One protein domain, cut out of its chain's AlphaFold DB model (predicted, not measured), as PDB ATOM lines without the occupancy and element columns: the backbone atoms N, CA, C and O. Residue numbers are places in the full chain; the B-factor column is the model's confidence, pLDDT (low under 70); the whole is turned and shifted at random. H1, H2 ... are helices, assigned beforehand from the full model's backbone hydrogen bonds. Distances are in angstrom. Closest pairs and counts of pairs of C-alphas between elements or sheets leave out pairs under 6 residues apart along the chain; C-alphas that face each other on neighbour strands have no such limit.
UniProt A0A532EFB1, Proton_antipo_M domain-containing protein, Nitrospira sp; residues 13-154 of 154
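This is residues 13 to 154 of the 154 residues of the protein "Proton_antipo_M domain-containing protein" of Nitrospira sp (UniProt A0A532EFB1). Picture a long, flat slab of helices: H1 and H2 follow each other nearly end to end, long H3 folds back alongside both, and H4 packs on their other side, beside H1 and the first residue of H2. H5 sticks out beyond H4, with residues 137 to 154 standing free. The 142 printed residues hold five named helices, H1 to H5 in order, and no named strand; the class is all helix. The whole is only just extended, close to loose, with a radius of gyration of the C-alphas of 21.9 A and spans of 68 by 38 by 23 A.

Find C-alpha 17 at (-9.826, 52.031, -13.446), where H1, residues 17 to 30, begins; it runs 19.7 A. Next come H2, residues 37 to 51, 21.3 A, and H3, residues 71 to 101, 44.7 A. H4 spans residues 119 to 134, 22.4 A. H5, residues 138 to 152, runs 20.9 A to C-alpha 152 at (19.529, 19.648, 4.709).

H1, H2, H3 and H4 form a bundle, helices grouped alongside one another. H1 and H2 touch only at the corner, and only just, with 3 pairs of C-alphas within 8 A; the closest are Ala 29 and Pro 38, 7.1 A. H3 touches H1 with residues 93 to 101 alone, closest C-alphas Ala 20 and Val 101, 5.6 A, at a shallow tilt of 9 degrees, opposite ways. H2 and H3 are a hairpin, closest C-alphas Ala 50 and Ser 75, 6.2 A. H4 touches H1 at a steep tilt of 38 degrees, closest C-alphas Ala 22 and Ile 126, 6.8 A, and touches H2 at Ser 37 and Gly 133, their closest C-alphas, 4.4 A. H5 is apart from H1, H2, H3 and H4. Every O i to N i+4 pair is within hydrogen-bond range in H1, H3, H4 and H5; in H2, 10 of 11 are.

Look to Phe 64 and Ala 110 for the two C-alphas farthest apart, 68.3 A. The printed part has no cut. The links H2 to H3 and H3 to H4 are long. Confidence is under 70 at residues 52 to 75, 107 to 112 and 154.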
ATOM      1  N   ALA A  13      -8.322  55.690  -9.756       83.06
ATOM      2  CA  ALA A  13      -9.612  55.000  -9.836       83.06
ATOM      3  C   ALA A  13     -10.648  55.701 -10.739       83.06
ATOM      4  O   ALA A  13     -11.507  55.036 -11.312       83.06
ATOM      5  N   ARG A  14     -10.579  57.036 -10.876       79.38
ATOM      6  CA  ARG A  14     -11.475  57.813 -11.752       79.38
ATOM      7  C   ARG A  14     -10.909  58.036 -13.153       79.38
ATOM      8  O   ARG A  14     -11.687  58.184 -14.088       79.38
ATOM      9  N   ALA A  15      -9.587  58.099 -13.296       82.25
ATOM     10  CA  ALA A  15      -8.939  58.340 -14.585       82.25
ATOM     11  C   ALA A  15      -8.732  57.043 -15.389       82.25
ATOM     12  O   ALA A  15      -9.060  56.999 -16.573       82.25
ATOM     13  N   GLN A  16      -8.216  55.997 -14.735       84.56
ATOM     14  CA  GLN A  16      -7.788  54.722 -15.318       84.56
ATOM     15  C   GLN A  16      -8.120  53.547 -14.374       84.56
ATOM     16  O   GLN A  16      -7.281  53.141 -13.561       84.56
ATOM     17  N   PRO A  17      -9.355  53.012 -14.421       84.75
ATOM     18  CA  PRO A  17      -9.826  52.031 -13.446       84.75
ATOM     19  C   PRO A  17      -9.114  50.673 -13.529       84.75
ATOM     20  O   PRO A  17      -8.916  50.044 -12.491       84.75
ATOM     21  N   ILE A  18      -8.692  50.211 -14.713       86.75
ATOM     22  CA  ILE A  18      -7.994  48.922 -14.859       86.75
ATOM     23  C   ILE A  18      -6.594  49.045 -14.265       86.75
ATOM     24  O   ILE A  18      -6.181  48.203 -13.466       86.75
ATOM     25  N   THR A  19      -5.888  50.131 -14.585       87.50
ATOM     26  CA  THR A  19      -4.569  50.401 -14.000       87.50
ATOM     27  C   THR A  19      -4.654  50.610 -12.483       87.50
ATOM     28  O   THR A  19      -3.784  50.141 -11.750       87.50
ATOM     29  N   ALA A  20      -5.724  51.237 -11.981       88.75
ATOM     30  CA  ALA A  20      -5.964  51.374 -10.546       88.75
ATOM     31  C   ALA A  20      -6.093  50.012  -9.841       88.75
ATOM     32  O   ALA A  20      -5.458  49.789  -8.808       88.75
ATOM     33  N   VAL A  21      -6.865  49.082 -10.417       89.88
ATOM     34  CA  VAL A  21      -6.993  47.710  -9.897       89.88
ATOM     35  C   VAL A  21      -5.656  46.979  -9.965       89.88
ATOM     36  O   VAL A  21      -5.269  46.323  -9.003       89.88
ATOM     37  N   ALA A  22      -4.916  47.122 -11.062       89.94
ATOM     38  CA  ALA A  22      -3.615  46.488 -11.220       89.94
ATOM     39  C   ALA A  22      -2.599  46.949 -10.170       89.94
ATOM     40  O   ALA A  22      -1.906  46.119  -9.589       89.94
ATOM     41  N   ILE A  23      -2.544  48.254  -9.893       90.31
ATOM     42  CA  ILE A  23      -1.690  48.830  -8.848       90.31
ATOM     43  C   ILE A  23      -2.105  48.331  -7.460       90.31
ATOM     44  O   ILE A  23      -1.233  48.002  -6.660       90.31
ATOM     45  N   LEU A  24      -3.408  48.228  -7.176       90.75
ATOM     46  CA  LEU A  24      -3.885  47.652  -5.916       90.75
ATOM     47  C   LEU A  24      -3.474  46.187  -5.776       90.75
ATOM     48  O   LEU A  24      -2.905  45.815  -4.758       90.75
ATOM     49  N   VAL A  25      -3.719  45.364  -6.797       90.88
ATOM     50  CA  VAL A  25      -3.373  43.935  -6.787       90.88
ATOM     51  C   VAL A  25      -1.866  43.744  -6.640       90.88
ATOM     52  O   VAL A  25      -1.432  42.986  -5.776       90.88
ATOM     53  N   ALA A  26      -1.067  44.457  -7.436       89.44
ATOM     54  CA  ALA A  26       0.388  44.420  -7.338       89.44
ATOM     55  C   ALA A  26       0.863  44.890  -5.961       89.44
ATOM     56  O   ALA A  26       1.774  44.304  -5.383       89.44
ATOM     57  N   GLY A  27       0.216  45.918  -5.413       91.06
ATOM     58  CA  GLY A  27       0.548  46.441  -4.107       91.06
ATOM     59  C   GLY A  27       0.245  45.471  -2.967       91.06
ATOM     60  O   GLY A  27       1.088  45.262  -2.099       91.06
ATOM     61  N   CYS A  28      -0.921  44.831  -2.995       90.38
ATOM     62  CA  CYS A  28      -1.281  43.791  -2.035       90.38
ATOM     63  C   CYS A  28      -0.355  42.571  -2.151       90.38
ATOM     64  O   CYS A  28       0.036  42.004  -1.132       90.38
ATOM     65  N   ALA A  29       0.028  42.192  -3.373       89.94
ATOM     66  CA  ALA A  29       0.958  41.095  -3.602       89.94
ATOM     67  C   ALA A  29       2.362  41.384  -3.068       89.94
ATOM     68  O   ALA A  29       2.967  40.516  -2.445       89.94
ATOM     69  N   LEU A  30       2.869  42.597  -3.297       89.12
ATOM     70  CA  LEU A  30       4.210  43.011  -2.888       89.12
ATOM     71  C   LEU A  30       4.356  43.105  -1.368       89.12
ATOM     72  O   LEU A  30       5.413  42.799  -0.833       89.12
ATOM     73  N   VAL A  31       3.284  43.500  -0.687       90.19
ATOM     74  CA  VAL A  31       3.216  43.572   0.776       90.19
ATOM     75  C   VAL A  31       2.970  42.202   1.426       90.19
ATOM     76  O   VAL A  31       3.055  42.082   2.642       90.19
ATOM     77  N   GLY A  32       2.658  41.167   0.641       86.38
ATOM     78  CA  GLY A  32       2.427  39.828   1.174       86.38
ATOM     79  C   GLY A  32       1.068  39.667   1.853       86.38
ATOM     80  O   GLY A  32       0.963  38.981   2.859       86.38
ATOM     81  N   LEU A  33      -0.001  40.273   1.325       86.62
ATOM     82  CA  LEU A  33      -1.360  39.995   1.811       86.62
ATOM     83  C   LEU A  33      -1.852  38.605   1.371       86.62
ATOM     84  O   LEU A  33      -1.559  38.188   0.251       86.62
ATOM     85  N   PRO A  34      -2.685  37.904   2.163       83.25
ATOM     86  CA  PRO A  34      -3.492  36.817   1.616       83.25
ATOM     87  C   PRO A  34      -4.403  37.394   0.513       83.25
ATOM     88  O   PRO A  34      -5.003  38.453   0.729       83.25
ATOM     89  N   PRO A  35      -4.516  36.770  -0.676       79.50
ATOM     90  CA  PRO A  35      -4.179  35.388  -1.052       79.50
ATOM     91  C   PRO A  35      -2.837  35.213  -1.803       79.50
ATOM     92  O   PRO A  35      -2.679  34.245  -2.538       79.50
ATOM     93  N   PHE A  36      -1.889  36.149  -1.722       87.25
ATOM     94  CA  PHE A  36      -0.674  36.114  -2.544       87.25
ATOM     95  C   PHE A  36       0.420  35.210  -1.959       87.25
ATOM     96  O   PHE A  36       0.607  35.130  -0.748       87.25
ATOM     97  N   SER A  37       1.199  34.571  -2.836       81.81
ATOM     98  CA  SER A  37       2.246  33.610  -2.452       81.81
ATOM     99  C   SER A  37       3.297  34.131  -1.447       81.81
ATOM    100  O   SER A  37       3.673  33.338  -0.578       81.81
ATOM    101  N   PRO A  38       3.756  35.404  -1.479       86.19
ATOM    102  CA  PRO A  38       4.740  35.902  -0.510       86.19
ATOM    103  C   PRO A  38       4.283  35.811   0.954       86.19
ATOM    104  O   PRO A  38       5.110  35.555   1.825       86.19
ATOM    105  N   PHE A  39       2.973  35.904   1.217       87.00
ATOM    106  CA  PHE A  39       2.399  35.754   2.559       87.00
ATOM    107  C   PHE A  39       2.791  34.424   3.217       87.00
ATOM    108  O   PHE A  39       3.204  34.379   4.373       87.00
ATOM    109  N   ILE A  40       2.698  33.324   2.463       83.69
ATOM    110  CA  ILE A  40       3.032  31.987   2.967       83.69
ATOM    111  C   ILE A  40       4.529  31.883   3.265       83.69
ATOM    112  O   ILE A  40       4.904  31.301   4.278       83.69
ATOM    113  N   SER A  41       5.388  32.476   2.431       86.56
ATOM    114  CA  SER A  41       6.829  32.515   2.699       86.56
ATOM    115  C   SER A  41       7.153  33.267   3.987       86.56
ATOM    116  O   SER A  41       7.945  32.769   4.781       86.56
ATOM    117  N   GLU A  42       6.532  34.421   4.226       88.06
ATOM    118  CA  GLU A  42       6.746  35.186   5.458       88.06
ATOM    119  C   GLU A  42       6.269  34.418   6.692       88.06
ATOM    120  O   GLU A  42       7.007  34.322   7.671       88.06
ATOM    121  N   LEU A  43       5.090  33.790   6.631       87.31
ATOM    122  CA  LEU A  43       4.600  32.945   7.720       87.31
ATOM    123  C   LEU A  43       5.509  31.740   7.979       87.31
ATOM    124  O   LEU A  43       5.768  31.417   9.135       87.31
ATOM    125  N   LEU A  44       6.020  31.089   6.930       88.31
ATOM    126  CA  LEU A  44       6.951  29.971   7.072       88.31
ATOM    127  C   LEU A  44       8.258  30.422   7.723       88.31
ATOM    128  O   LEU A  44       8.710  29.770   8.659       88.31
ATOM    129  N   VAL A  45       8.824  31.554   7.299       87.12
ATOM    130  CA  VAL A  45      10.038  32.121   7.904       87.12
ATOM    131  C   VAL A  45       9.794  32.476   9.371       87.12
ATOM    132  O   VAL A  45      10.574  32.069  10.228       87.12
ATOM    133  N   VAL A  46       8.693  33.163   9.683       86.88
ATOM    134  CA  VAL A  46       8.336  33.515  11.066       86.88
ATOM    135  C   VAL A  46       8.123  32.266  11.914       86.88
ATOM    136  O   VAL A  46       8.661  32.191  13.014       86.88
ATOM    137  N   SER A  47       7.400  31.266  11.406       84.69
ATOM    138  CA  SER A  47       7.165  30.005  12.117       84.69
ATOM    139  C   SER A  47       8.455  29.215  12.330       84.69
ATOM    140  O   SER A  47       8.643  28.652  13.400       84.69
ATOM    141  N   ALA A  48       9.377  29.229  11.363       84.75
ATOM    142  CA  ALA A  48      10.666  28.565  11.477       84.75
ATOM    143  C   ALA A  48      11.569  29.252  12.507       84.75
ATOM    144  O   ALA A  48      12.268  28.566  13.240       84.75
ATOM    145  N   VAL A  49      11.551  30.586  12.587       81.62
ATOM    146  CA  VAL A  49      12.291  31.334  13.619       81.62
ATOM    147  C   VAL A  49      11.646  31.143  14.993       81.62
ATOM    148  O   VAL A  49      12.352  30.958  15.978       81.62
ATOM    149  N   ALA A  50      10.314  31.137  15.061       78.62
ATOM    150  CA  ALA A  50       9.576  30.950  16.307       78.62
ATOM    151  C   ALA A  50       9.695  29.519  16.862       78.62
ATOM    152  O   ALA A  50       9.750  29.348  18.073       78.62
ATOM    153  N   ALA A  51       9.736  28.502  15.994       76.81
ATOM    154  CA  ALA A  51       9.852  27.092  16.372       76.81
ATOM    155  C   ALA A  51      11.304  26.620  16.564       76.81
ATOM    156  O   ALA A  51      11.523  25.499  17.020       76.81
ATOM    157  N   GLN A  52      12.299  27.435  16.201       69.12
ATOM    158  CA  GLN A  52      13.695  27.159  16.528       69.12
ATOM    159  C   GLN A  52      13.902  27.325  18.039       69.12
ATOM    160  O   GLN A  52      14.132  28.432  18.525       69.12
ATOM    161  N   ASP A  53      13.859  26.208  18.770       53.47
ATOM    162  CA  ASP A  53      14.492  26.102  20.084       53.47
ATOM    163  C   ASP A  53      15.987  26.338  19.874       53.47
ATOM    164  O   ASP A  53      16.701  25.512  19.296       53.47
ATOM    165  N   PHE A  54      16.462  27.513  20.278       55.75
ATOM    166  CA  PHE A  54      17.866  27.886  20.207       55.75
ATOM    167  C   PHE A  54      18.685  27.046  21.202       55.75
ATOM    168  O   PHE A  54      19.180  27.532  22.208       55.75
ATOM    169  N   SER A  55      18.903  25.771  20.893       47.84
ATOM    170  CA  SER A  55      19.907  24.932  21.544       47.84
ATOM    171  C   SER A  55      21.281  25.200  20.915       47.84
ATOM    172  O   SER A  55      21.952  24.299  20.416       47.84
ATOM    173  N   SER A  56      21.679  26.471  20.852       46.97
ATOM    174  CA  SER A  56      23.029  26.883  20.468       46.97
ATOM    175  C   SER A  56      23.601  27.707  21.603       46.97
ATOM    176  O   SER A  56      23.348  28.910  21.699       46.97
ATOM    177  N   ASP A  57      24.363  27.004  22.439       47.81
ATOM    178  CA  ASP A  57      25.328  27.548  23.380       47.81
ATOM    179  C   ASP A  57      25.976  28.818  22.817       47.81
ATOM    180  O   ASP A  57      26.609  28.805  21.763       47.81
ATOM    181  N   THR A  58      25.875  29.902  23.585       50.81
ATOM    182  CA  THR A  58      26.775  31.065  23.558       50.81
ATOM    183  C   THR A  58      27.037  31.735  22.200       50.81
ATOM    184  O   THR A  58      27.905  31.357  21.417       50.81
ATOM    185  N   MET A  59      26.406  32.893  21.993       46.81
ATOM    186  CA  MET A  59      26.863  33.857  20.993       46.81
ATOM    187  C   MET A  59      28.176  34.514  21.461       46.81
ATOM    188  O   MET A  59      28.185  35.326  22.386       46.81
ATOM    189  N   HIS A  60      29.295  34.172  20.818       50.53
ATOM    190  CA  HIS A  60      30.568  34.876  20.980       50.53
ATOM    191  C   HIS A  60      30.536  36.212  20.220       50.53
ATOM    192  O   HIS A  60      30.862  36.270  19.032       50.53
ATOM    193  N   VAL A  61      30.190  37.310  20.896       52.66
ATOM    194  CA  VAL A  61      30.418  38.669  20.374       52.66
ATOM    195  C   VAL A  61      31.889  39.016  20.633       52.66
ATOM    196  O   VAL A  61      32.254  39.694  21.590       52.66
ATOM    197  N   GLY A  62      32.772  38.446  19.808       55.22
ATOM    198  CA  GLY A  62      34.220  38.485  20.016       55.22
ATOM    199  C   GLY A  62      34.703  37.543  21.129       55.22
ATOM    200  O   GLY A  62      33.926  37.004  21.916       55.22
ATOM    201  N   ARG A  63      36.025  37.334  21.204       57.34
ATOM    202  CA  ARG A  63      36.677  36.364  22.111       57.34
ATOM    203  C   ARG A  63      36.423  36.612  23.615       57.34
ATOM    204  O   ARG A  63      36.809  35.776  24.420       57.34
ATOM    205  N   PHE A  64      35.787  37.720  24.006       52.53
ATOM    206  CA  PHE A  64      35.760  38.171  25.403       52.53
ATOM    207  C   PHE A  64      34.393  38.602  25.957       52.53
ATOM    208  O   PHE A  64      34.326  38.918  27.139       52.53
ATOM    209  N   VAL A  65      33.310  38.615  25.167       52.75
ATOM    210  CA  VAL A  65      31.986  39.028  25.672       52.75
ATOM    211  C   VAL A  65      30.938  37.973  25.338       52.75
ATOM    212  O   VAL A  65      30.396  37.922  24.237       52.75
ATOM    213  N   THR A  66      30.660  37.116  26.316       52.62
ATOM    214  CA  THR A  66      29.545  36.165  26.309       52.62
ATOM    215  C   THR A  66      28.402  36.768  27.114       52.62
ATOM    216  O   THR A  66      28.403  36.719  28.344       52.62
ATOM    217  N   MET A  67      27.445  37.389  26.425       51.62
ATOM    218  CA  MET A  67      26.230  37.902  27.052       51.62
ATOM    219  C   MET A  67      25.154  36.815  26.976       51.62
ATOM    220  O   MET A  67      24.609  36.544  25.910       51.62
ATOM    221  N   THR A  68      24.890  36.155  28.102       54.06
ATOM    222  CA  THR A  68      23.832  35.147  28.245       54.06
ATOM    223  C   THR A  68      22.475  35.845  28.318       54.06
ATOM    224  O   THR A  68      22.047  36.285  29.385       54.06
ATOM    225  N   ILE A  69      21.821  35.991  27.169       55.22
ATOM    226  CA  ILE A  69      20.407  36.365  27.078       55.22
ATOM    227  C   ILE A  69      19.623  35.051  27.039       55.22
ATOM    228  O   ILE A  69      19.970  34.176  26.254       55.22
ATOM    229  N   SER A  70      18.609  34.897  27.894       55.62
ATOM    230  CA  SER A  70      17.736  33.717  27.908       55.62
ATOM    231  C   SER A  70      17.149  33.453  26.514       55.62
ATOM    232  O   SER A  70      16.640  34.372  25.868       55.62
ATOM    233  N   ASP A  71      17.232  32.207  26.042       55.88
ATOM    234  CA  ASP A  71      16.932  31.838  24.650       55.88
ATOM    235  C   ASP A  71      15.501  32.175  24.196       55.88
ATOM    236  O   ASP A  71      15.306  32.579  23.047       55.88
ATOM    237  N   GLU A  72      14.519  32.155  25.106       59.25
ATOM    238  CA  GLU A  72      13.144  32.602  24.827       59.25
ATOM    239  C   GLU A  72      13.063  34.097  24.473       59.25
ATOM    240  O   GLU A  72      12.357  34.490  23.543       59.25
ATOM    241  N   MET A  73      13.824  34.950  25.168       61.91
ATOM    242  CA  MET A  73      13.796  36.405  24.969       61.91
ATOM    243  C   MET A  73      14.398  36.794  23.608       61.91
ATOM    244  O   MET A  73      13.993  37.789  23.004       61.91
ATOM    245  N   ARG A  74      15.355  36.003  23.099       64.69
ATOM    246  CA  ARG A  74      16.032  36.258  21.819       64.69
ATOM    247  C   ARG A  74      15.151  35.930  20.617       64.69
ATOM    248  O   ARG A  74      15.047  36.765  19.719       64.69
ATOM    249  N   SER A  75      14.530  34.748  20.589       67.94
ATOM    250  CA  SER A  75      13.648  34.360  19.476       67.94
ATOM    251  C   SER A  75      12.450  35.308  19.384       67.94
ATOM    252  O   SER A  75      12.181  35.873  18.320       67.94
ATOM    253  N   LEU A  76      11.831  35.620  20.530       75.12
ATOM    254  CA  LEU A  76      10.766  36.618  20.609       75.12
ATOM    255  C   LEU A  76      11.225  37.996  20.121       75.12
ATOM    256  O   LEU A  76      10.477  38.659  19.412       75.12
ATOM    257  N   GLY A  77      12.458  38.413  20.433       82.38
ATOM    258  CA  GLY A  77      13.026  39.669  19.944       82.38
ATOM    259  C   GLY A  77      13.157  39.728  18.418       82.38
ATOM    260  O   GLY A  77      12.776  40.728  17.811       82.38
ATOM    261  N   ILE A  78      13.650  38.660  17.783       83.38
ATOM    262  CA  ILE A  78      13.810  38.594  16.319       83.38
ATOM    263  C   ILE A  78      12.443  38.549  15.630       83.38
ATOM    264  O   ILE A  78      12.215  39.298  14.679       83.38
ATOM    265  N   VAL A  79      11.520  37.718  16.125       84.81
ATOM    266  CA  VAL A  79      10.152  37.626  15.593       84.81
ATOM    267  C   VAL A  79       9.422  38.958  15.749       84.81
ATOM    268  O   VAL A  79       8.822  39.440  14.790       84.81
ATOM    269  N   ALA A  80       9.506  39.595  16.919       87.38
ATOM    270  CA  ALA A  80       8.889  40.894  17.162       87.38
ATOM    271  C   ALA A  80       9.475  41.984  16.257       87.38
ATOM    272  O   ALA A  80       8.720  42.783  15.708       87.38
ATOM    273  N   LEU A  81      10.797  42.001  16.052       89.06
ATOM    274  CA  LEU A  81      11.450  42.941  15.142       89.06
ATOM    275  C   LEU A  81      11.005  42.723  13.691       89.06
ATOM    276  O   LEU A  81      10.676  43.685  12.999       89.06
ATOM    277  N   PHE A  82      10.961  41.466  13.242       88.56
ATOM    278  CA  PHE A  82      10.481  41.111  11.909       88.56
ATOM    279  C   PHE A  82       9.027  41.554  11.711       88.56
ATOM    280  O   PHE A  82       8.726  42.249  10.743       88.56
ATOM    281  N   LEU A  83       8.138  41.228  12.655       89.31
ATOM    282  CA  LEU A  83       6.731  41.631  12.609       89.31
ATOM    283  C   LEU A  83       6.565  43.150  12.664       89.31
ATOM    284  O   LEU A  83       5.720  43.695  11.960       89.31
ATOM    285  N   PHE A  84       7.378  43.850  13.454       92.44
ATOM    286  CA  PHE A  84       7.371  45.308  13.495       92.44
ATOM    287  C   PHE A  84       7.699  45.903  12.121       92.44
ATOM    288  O   PHE A  84       6.952  46.748  11.625       92.44
ATOM    289  N   PHE A  85       8.763  45.429  11.464       91.69
ATOM    290  CA  PHE A  85       9.086  45.862  10.104       91.69
ATOM    291  C   PHE A  85       8.002  45.478   9.101       91.69
ATOM    292  O   PHE A  85       7.655  46.311   8.268       91.69
ATOM    293  N   ALA A  86       7.432  44.276   9.204       88.56
ATOM    294  CA  ALA A  86       6.328  43.848   8.352       88.56
ATOM    295  C   ALA A  86       5.129  44.801   8.484       88.56
ATOM    296  O   ALA A  86       4.619  45.276   7.475       88.56
ATOM    297  N   VAL A  87       4.738  45.185   9.705       91.25
ATOM    298  CA  VAL A  87       3.652  46.151   9.954       91.25
ATOM    299  C   VAL A  87       3.981  47.539   9.403       91.25
ATOM    300  O   VAL A  87       3.123  48.177   8.792       91.25
ATOM    301  N   VAL A  88       5.213  48.022   9.589       93.44
ATOM    302  CA  VAL A  88       5.640  49.335   9.075       93.44
ATOM    303  C   VAL A  88       5.653  49.353   7.546       93.44
ATOM    304  O   VAL A  88       5.125  50.291   6.944       93.44
ATOM    305  N   LEU A  89       6.215  48.320   6.911       90.56
ATOM    306  CA  LEU A  89       6.233  48.166   5.456       90.56
ATOM    307  C   LEU A  89       4.812  48.049   4.911       90.56
ATOM    308  O   LEU A  89       4.457  48.775   3.985       90.56
ATOM    309  N   PHE A  90       3.985  47.216   5.543       90.62
ATOM    310  CA  PHE A  90       2.577  47.045   5.219       90.62
ATOM    311  C   PHE A  90       1.834  48.378   5.236       90.62
ATOM    312  O   PHE A  90       1.275  48.800   4.224       90.62
ATOM    313  N   GLY A  91       1.851  49.063   6.382       91.12
ATOM    314  CA  GLY A  91       1.095  50.291   6.594       91.12
ATOM    315  C   GLY A  91       1.591  51.431   5.712       91.12
ATOM    316  O   GLY A  91       0.792  52.090   5.049       91.12
ATOM    317  N   GLY A  92       2.910  51.636   5.654       90.56
ATOM    318  CA  GLY A  92       3.517  52.693   4.847       90.56
ATOM    319  C   GLY A  92       3.264  52.505   3.352       90.56
ATOM    320  O   GLY A  92       2.898  53.454   2.655       90.56
ATOM    321  N   PHE A  93       3.400  51.275   2.860       91.06
ATOM    322  CA  PHE A  93       3.179  50.972   1.455       91.06
ATOM    323  C   PHE A  93       1.687  51.020   1.084       91.06
ATOM    324  O   PHE A  93       1.336  51.656   0.087       91.06
ATOM    325  N   MET A  94       0.791  50.438   1.895       90.06
ATOM    326  CA  MET A  94      -0.660  50.502   1.648       90.06
ATOM    327  C   MET A  94      -1.194  51.929   1.688       90.06
ATOM    328  O   MET A  94      -1.995  52.301   0.831       90.06
ATOM    329  N   PHE A  95      -0.717  52.757   2.621       89.88
ATOM    330  CA  PHE A  95      -1.074  54.172   2.658       89.88
ATOM    331  C   PHE A  95      -0.680  54.881   1.356       89.88
ATOM    332  O   PHE A  95      -1.468  55.640   0.791       89.88
ATOM    333  N   ARG A  96       0.519  54.593   0.835       87.44
ATOM    334  CA  ARG A  96       1.023  55.196  -0.402       87.44
ATOM    335  C   ARG A  96       0.233  54.752  -1.631       87.44
ATOM    336  O   ARG A  96      -0.193  55.603  -2.409       87.44
ATOM    337  N   VAL A  97       0.018  53.447  -1.795       89.81
ATOM    338  CA  VAL A  97      -0.770  52.891  -2.907       89.81
ATOM    339  C   VAL A  97      -2.206  53.402  -2.852       89.81
ATOM    340  O   VAL A  97      -2.746  53.846  -3.866       89.81
ATOM    341  N   GLY A  98      -2.800  53.423  -1.659       87.31
ATOM    342  CA  GLY A  98      -4.133  53.963  -1.453       87.31
ATOM    343  C   GLY A  98      -4.233  55.437  -1.850       87.31
ATOM    344  O   GLY A  98      -5.149  55.809  -2.577       87.31
ATOM    345  N   ALA A  99      -3.263  56.268  -1.469       86.81
ATOM    346  CA  ALA A  99      -3.236  57.685  -1.837       86.81
ATOM    347  C   ALA A  99      -3.059  57.944  -3.349       86.81
ATOM    348  O   ALA A  99      -3.458  58.999  -3.841       86.81
ATOM    349  N   MET A 100      -2.471  57.003  -4.099       86.50
ATOM    350  CA  MET A 100      -2.380  57.093  -5.563       86.50
ATOM    351  C   MET A 100      -3.699  56.697  -6.237       86.50
ATOM    352  O   MET A 100      -4.172  57.358  -7.168       86.50
ATOM    353  N   VAL A 101      -4.305  55.609  -5.756       86.94
ATOM    354  CA  VAL A 101      -5.545  55.039  -6.298       86.94
ATOM    355  C   VAL A 101      -6.735  55.946  -5.999       86.94
ATOM    356  O   VAL A 101      -7.499  56.294  -6.904       86.94
ATOM    357  N   TRP A 102      -6.861  56.364  -4.740       82.94
ATOM    358  CA  TRP A 102      -7.900  57.261  -4.254       82.94
ATOM    359  C   TRP A 102      -7.386  58.697  -4.186       82.94
ATOM    360  O   TRP A 102      -6.361  58.991  -3.586       82.94
ATOM    361  N   GLY A 103      -8.126  59.623  -4.788       77.38
ATOM    362  CA  GLY A 103      -7.791  61.043  -4.774       77.38
ATOM    363  C   GLY A 103      -8.569  61.824  -5.825       77.38
ATOM    364  O   GLY A 103      -9.260  61.245  -6.666       77.38
ATOM    365  N   THR A 104      -8.470  63.149  -5.785       72.19
ATOM    366  CA  THR A 104      -8.986  64.009  -6.853       72.19
ATOM    367  C   THR A 104      -7.972  64.038  -7.997       72.19
ATOM    368  O   THR A 104      -6.846  64.491  -7.768       72.19
ATOM    369  N   PRO A 105      -8.323  63.557  -9.204       72.06
ATOM    370  CA  PRO A 105      -7.410  63.620 -10.336       72.06
ATOM    371  C   PRO A 105      -7.078  65.083 -10.683       72.06
ATOM    372  O   PRO A 105      -7.966  65.938 -10.598       72.06
ATOM    373  N   PRO A 106      -5.825  65.391 -11.069       70.06
ATOM    374  CA  PRO A 106      -5.437  66.721 -11.534       70.06
ATOM    375  C   PRO A 106      -6.325  67.214 -12.687       70.06
ATOM    376  O   PRO A 106      -6.718  66.437 -13.563       70.06
ATOM    377  N   ALA A 107      -6.640  68.511 -12.705       64.38
ATOM    378  CA  ALA A 107      -7.467  69.105 -13.754       64.38
ATOM    379  C   ALA A 107      -6.781  68.990 -15.131       64.38
ATOM    380  O   ALA A 107      -5.612  69.342 -15.277       64.38
ATOM    381  N   GLY A 108      -7.514  68.511 -16.144       64.56
ATOM    382  CA  GLY A 108      -7.034  68.419 -17.531       64.56
ATOM    383  C   GLY A 108      -6.565  67.036 -17.999       64.56
ATOM    384  O   GLY A 108      -6.065  66.925 -19.116       64.56
ATOM    385  N   ILE A 109      -6.732  65.978 -17.196       66.12
ATOM    386  CA  ILE A 109      -6.486  64.596 -17.642       66.12
ATOM    387  C   ILE A 109      -7.750  64.051 -18.319       66.12
ATOM    388  O   ILE A 109      -8.844  64.133 -17.757       66.12
ATOM    389  N   ALA A 110      -7.604  63.501 -19.531       60.94
ATOM    390  CA  ALA A 110      -8.688  62.818 -20.231       60.94
ATOM    391  C   ALA A 110      -9.208  61.656 -19.369       60.94
ATOM    392  O   ALA A 110      -8.433  60.808 -18.931       60.94
ATOM    393  N   GLN A 111     -10.511  61.651 -19.088       65.81
ATOM    394  CA  GLN A 111     -11.145  60.593 -18.310       65.81
ATOM    395  C   GLN A 111     -11.409  59.385 -19.207       65.81
ATOM    396  O   GLN A 111     -11.985  59.534 -20.285       65.81
ATOM    397  N   GLY A 112     -11.021  58.199 -18.741       63.25
ATOM    398  CA  GLY A 112     -11.236  56.946 -19.452       63.25
ATOM    399  C   GLY A 112      -9.927  56.295 -19.886       63.25
ATOM    400  O   GLY A 112      -9.019  56.933 -20.415       63.25
ATOM    401  N   GLU A 113      -9.851  54.989 -19.664       73.06
ATOM    402  CA  GLU A 113      -8.705  54.177 -20.046       73.06
ATOM    403  C   GLU A 113      -8.825  53.776 -21.516       73.06
ATOM    404  O   GLU A 113      -9.755  53.066 -21.905       73.06
ATOM    405  N   SER A 114      -7.894  54.238 -22.354       76.44
ATOM    406  CA  SER A 114      -7.816  53.771 -23.734       76.44
ATOM    407  C   SER A 114      -7.184  52.381 -23.757       76.44
ATOM    408  O   SER A 114      -6.035  52.185 -23.350       76.44
ATOM    409  N   TRP A 115      -7.934  51.388 -24.239       74.06
ATOM    410  CA  TRP A 115      -7.438  50.021 -24.348       74.06
ATOM    411  C   TRP A 115      -6.253  49.962 -25.318       74.06
ATOM    412  O   TRP A 115      -6.401  49.982 -26.537       74.06
ATOM    413  N   THR A 116      -5.054  49.902 -24.752       81.50
ATOM    414  CA  THR A 116      -3.786  49.762 -25.476       81.50
ATOM    415  C   THR A 116      -3.237  48.347 -25.290       81.50
ATOM    416  O   THR A 116      -3.480  47.723 -24.258       81.50
ATOM    417  N   VAL A 117      -2.432  47.862 -26.242       85.06
ATOM    418  CA  VAL A 117      -1.722  46.562 -26.190       85.06
ATOM    419  C   VAL A 117      -0.970  46.339 -24.862       85.06
ATOM    420  O   VAL A 117      -0.842  45.208 -24.404       85.06
ATOM    421  N   GLY A 118      -0.548  47.414 -24.185       79.94
ATOM    422  CA  GLY A 118       0.110  47.369 -22.873       79.94
ATOM    423  C   GLY A 118      -0.725  46.791 -21.719       79.94
ATOM    424  O   GLY A 118      -0.144  46.375 -20.722       79.94
ATOM    425  N   HIS A 119      -2.052  46.689 -21.843       84.75
ATOM    426  CA  HIS A 119      -2.884  46.050 -20.813       84.75
ATOM    427  C   HIS A 119      -2.780  44.520 -20.839       84.75
ATOM    428  O   HIS A 119      -3.072  43.872 -19.839       84.75
ATOM    429  N   VAL A 120      -2.335  43.923 -21.952       89.81
ATOM    430  CA  VAL A 120      -2.235  42.461 -22.077       89.81
ATOM    431  C   VAL A 120      -1.196  41.881 -21.103       89.81
ATOM    432  O   VAL A 120      -1.572  41.022 -20.304       89.81
ATOM    433  N   PRO A 121       0.065  42.365 -21.054       90.50
ATOM    434  CA  PRO A 121       1.034  41.902 -20.057       90.50
ATOM    435  C   PRO A 121       0.593  42.154 -18.609       90.50
ATOM    436  O   PRO A 121       0.850  41.325 -17.739       90.50
ATOM    437  N   LEU A 122      -0.093  43.274 -18.355       89.31
ATOM    438  CA  LEU A 122      -0.609  43.637 -17.033       89.31
ATOM    439  C   LEU A 122      -1.634  42.608 -16.539       89.31
ATOM    440  O   LEU A 122      -1.514  42.090 -15.431       89.31
ATOM    441  N   MET A 123      -2.608  42.271 -17.389       89.56
ATOM    442  CA  MET A 123      -3.626  41.269 -17.083       89.56
ATOM    443  C   MET A 123      -3.008  39.882 -16.911       89.56
ATOM    444  O   MET A 123      -3.366  39.176 -15.974       89.56
ATOM    445  N   ILE A 124      -2.035  39.516 -17.754       93.06
ATOM    446  CA  ILE A 124      -1.290  38.258 -17.610       93.06
ATOM    447  C   ILE A 124      -0.585  38.203 -16.250       93.06
ATOM    448  O   ILE A 124      -0.663  37.179 -15.577       93.06
ATOM    449  N   MET A 125       0.053  39.291 -15.810       90.56
ATOM    450  CA  MET A 125       0.725  39.335 -14.509       90.56
ATOM    451  C   MET A 125      -0.243  39.258 -13.335       90.56
ATOM    452  O   MET A 125       0.023  38.524 -12.391       90.56
ATOM    453  N   ILE A 126      -1.376  39.958 -13.396       89.38
ATOM    454  CA  ILE A 126      -2.420  39.862 -12.367       89.38
ATOM    455  C   ILE A 126      -2.931  38.425 -12.262       89.38
ATOM    456  O   ILE A 126      -3.022  37.880 -11.165       89.38
ATOM    457  N   VAL A 127      -3.227  37.795 -13.401       90.81
ATOM    458  CA  VAL A 127      -3.694  36.406 -13.444       90.81
ATOM    459  C   VAL A 127      -2.623  35.454 -12.922       90.81
ATOM    460  O   VAL A 127      -2.948  34.557 -12.155       90.81
ATOM    461  N   ALA A 128      -1.351  35.660 -13.273       88.69
ATOM    462  CA  ALA A 128      -0.249  34.851 -12.762       88.69
ATOM    463  C   ALA A 128      -0.077  35.008 -11.241       88.69
ATOM    464  O   ALA A 128       0.045  34.008 -10.540       88.69
ATOM    465  N   LEU A 129      -0.128  36.240 -10.725       87.75
ATOM    466  CA  LEU A 129      -0.032  36.552  -9.294       87.75
ATOM    467  C   LEU A 129      -1.167  35.918  -8.488       87.75
ATOM    468  O   LEU A 129      -0.918  35.320  -7.443       87.75
ATOM    469  N   LEU A 130      -2.402  36.029  -8.977       87.38
ATOM    470  CA  LEU A 130      -3.560  35.410  -8.338       87.38
ATOM    471  C   LEU A 130      -3.503  33.884  -8.465       87.38
ATOM    472  O   LEU A 130      -3.701  33.186  -7.478       87.38
ATOM    473  N   GLY A 131      -3.173  33.364  -9.648       87.50
ATOM    474  CA  GLY A 131      -3.070  31.929  -9.908       87.50
ATOM    475  C   GLY A 131      -2.056  31.239  -8.998       87.50
ATOM    476  O   GLY A 131      -2.410  30.280  -8.318       87.50
ATOM    477  N   LEU A 132      -0.827  31.767  -8.924       83.25
ATOM    478  CA  LEU A 132       0.204  31.250  -8.016       83.25
ATOM    479  C   LEU A 132      -0.128  31.495  -6.539       83.25
ATOM    480  O   LEU A 132       0.331  30.738  -5.689       83.25
ATOM    481  N   GLY A 133      -0.887  32.547  -6.225       80.44
ATOM    482  CA  GLY A 133      -1.340  32.821  -4.865       80.44
ATOM    483  C   GLY A 133      -2.333  31.779  -4.346       80.44
ATOM    484  O   GLY A 133      -2.184  31.286  -3.231       80.44
ATOM    485  N   PHE A 134      -3.314  31.395  -5.166       83.00
ATOM    486  CA  PHE A 134      -4.335  30.421  -4.770       83.00
ATOM    487  C   PHE A 134      -3.826  28.979  -4.756       83.00
ATOM    488  O   PHE A 134      -4.189  28.216  -3.862       83.00
ATOM    489  N   VAL A 135      -3.029  28.584  -5.752       80.56
ATOM    490  CA  VAL A 135      -2.541  27.209  -5.880       80.56
ATOM    491  C   VAL A 135      -1.107  27.234  -6.380       80.56
ATOM    492  O   VAL A 135      -0.841  27.622  -7.517       80.56
ATOM    493  N   LEU A 136      -0.176  26.755  -5.553       78.31
ATOM    494  CA  LEU A 136       1.174  26.473  -6.022       78.31
ATOM    495  C   LEU A 136       1.146  25.149  -6.811       78.31
ATOM    496  O   LEU A 136       0.808  24.120  -6.225       78.31
ATOM    497  N   PRO A 137       1.501  25.124  -8.108       84.31
ATOM    498  CA  PRO A 137       1.491  23.891  -8.891       84.31
ATOM    499  C   PRO A 137       2.396  22.811  -8.279       84.31
ATOM    500  O   PRO A 137       3.542  23.099  -7.919       84.31
ATOM    501  N   ASP A 138       1.928  21.559  -8.238       84.69
ATOM    502  CA  ASP A 138       2.680  20.410  -7.702       84.69
ATOM    503  C   ASP A 138       4.119  20.281  -8.245       84.69
ATOM    504  O   ASP A 138       5.032  19.984  -7.467       84.69
ATOM    505  N   PRO A 139       4.406  20.557  -9.538       88.75
ATOM    506  CA  PRO A 139       5.777  20.530 -10.039       88.75
ATOM    507  C   PRO A 139       6.707  21.500  -9.301       88.75
ATOM    508  O   PRO A 139       7.848  21.159  -9.014       88.75
ATOM    509  N   ILE A 140       6.225  22.693  -8.944       85.38
ATOM    510  CA  ILE A 140       7.033  23.690  -8.233       85.38
ATOM    511  C   ILE A 140       7.282  23.224  -6.800       85.38
ATOM    512  O   ILE A 140       8.422  23.256  -6.341       85.38
ATOM    513  N   GLN A 141       6.245  22.725  -6.120       85.00
ATOM    514  CA  GLN A 141       6.374  22.199  -4.761       85.00
ATOM    515  C   GLN A 141       7.385  21.047  -4.704       85.00
ATOM    516  O   GLN A 141       8.312  21.074  -3.899       85.00
ATOM    517  N   THR A 142       7.279  20.076  -5.617       89.75
ATOM    518  CA  THR A 142       8.205  18.933  -5.656       89.75
ATOM    519  C   THR A 142       9.651  19.340  -5.946       89.75
ATOM    520  O   THR A 142      10.568  18.782  -5.339       89.75
ATOM    521  N   LEU A 143       9.879  20.317  -6.829       91.62
ATOM    522  CA  LEU A 143      11.216  20.853  -7.097       91.62
ATOM    523  C   LEU A 143      11.793  21.581  -5.875       91.62
ATOM    524  O   LEU A 143      12.951  21.343  -5.531       91.62
ATOM    525  N   LEU A 144      10.989  22.402  -5.192       87.38
ATOM    526  CA  LEU A 144      11.394  23.094  -3.965       87.38
ATOM    527  C   LEU A 144      11.752  22.097  -2.857       87.38
ATOM    528  O   LEU A 144      12.838  22.186  -2.290       87.38
ATOM    529  N   THR A 145      10.906  21.096  -2.593       87.94
ATOM    530  CA  THR A 145      11.179  20.077  -1.566       87.94
ATOM    531  C   THR A 145      12.447  19.282  -1.873       87.94
ATOM    532  O   THR A 145      13.247  19.018  -0.977       87.94
ATOM    533  N   ARG A 146      12.686  18.928  -3.144       91.81
ATOM    534  CA  ARG A 146      13.930  18.255  -3.554       91.81
ATOM    535  C   ARG A 146      15.156  19.138  -3.340       91.81
ATOM    536  O   ARG A 146      16.163  18.637  -2.847       91.81
ATOM    537  N   ALA A 147      15.075  20.424  -3.681       91.12
ATOM    538  CA  ALA A 147      16.170  21.364  -3.471       91.12
ATOM    539  C   ALA A 147      16.501  21.529  -1.977       91.12
ATOM    540  O   ALA A 147      17.667  21.440  -1.602       91.12
ATOM    541  N   VAL A 148      15.482  21.680  -1.122       89.69
ATOM    542  CA  VAL A 148      15.667  21.774   0.336       89.69
ATOM    543  C   VAL A 148      16.298  20.496   0.896       89.69
ATOM    544  O   VAL A 148      17.263  20.582   1.652       89.69
ATOM    545  N   ASN A 149      15.845  19.312   0.471       92.31
ATOM    546  CA  ASN A 149      16.414  18.040   0.932       92.31
ATOM    547  C   ASN A 149      17.906  17.890   0.600       92.31
ATOM    548  O   ASN A 149      18.652  17.341   1.403       92.31
ATOM    549  N   VAL A 150      18.374  18.394  -0.547       92.25
ATOM    550  CA  VAL A 150      19.808  18.351  -0.894       92.25
ATOM    551  C   VAL A 150      20.650  19.223   0.040       92.25
ATOM    552  O   VAL A 150      21.802  18.887   0.303       92.25
ATOM    553  N   ILE A 151      20.093  20.334   0.526       88.44
ATOM    554  CA  ILE A 151      20.790  21.254   1.431       88.44
ATOM    555  C   ILE A 151      20.795  20.703   2.859       88.44
ATOM    556  O   ILE A 151      21.820  20.776   3.517       88.44
ATOM    557  N   VAL A 152      19.678  20.134   3.324       83.62
ATOM    558  CA  VAL A 152      19.529  19.648   4.709       83.62
ATOM    559  C   VAL A 152      20.247  18.314   4.952       83.62
ATOM    560  O   VAL A 152      20.641  18.026   6.076       83.62
ATOM    561  N   VAL A 153      20.413  17.483   3.918       74.00
ATOM    562  CA  VAL A 153      21.106  16.181   4.022       74.00
ATOM    563  C   VAL A 153      22.633  16.315   3.848       74.00
ATOM    564  O   VAL A 153      23.353  15.325   3.978       74.00
ATOM    565  N   ARG A 154      23.146  17.520   3.568       50.09
ATOM    566  CA  ARG A 154      24.586  17.827   3.592       50.09
ATOM    567  C   ARG A 154      25.001  18.403   4.936       50.09
ATOM    568  O   ARG A 154      26.134  18.070   5.344       50.09
TER     569      ARG A 154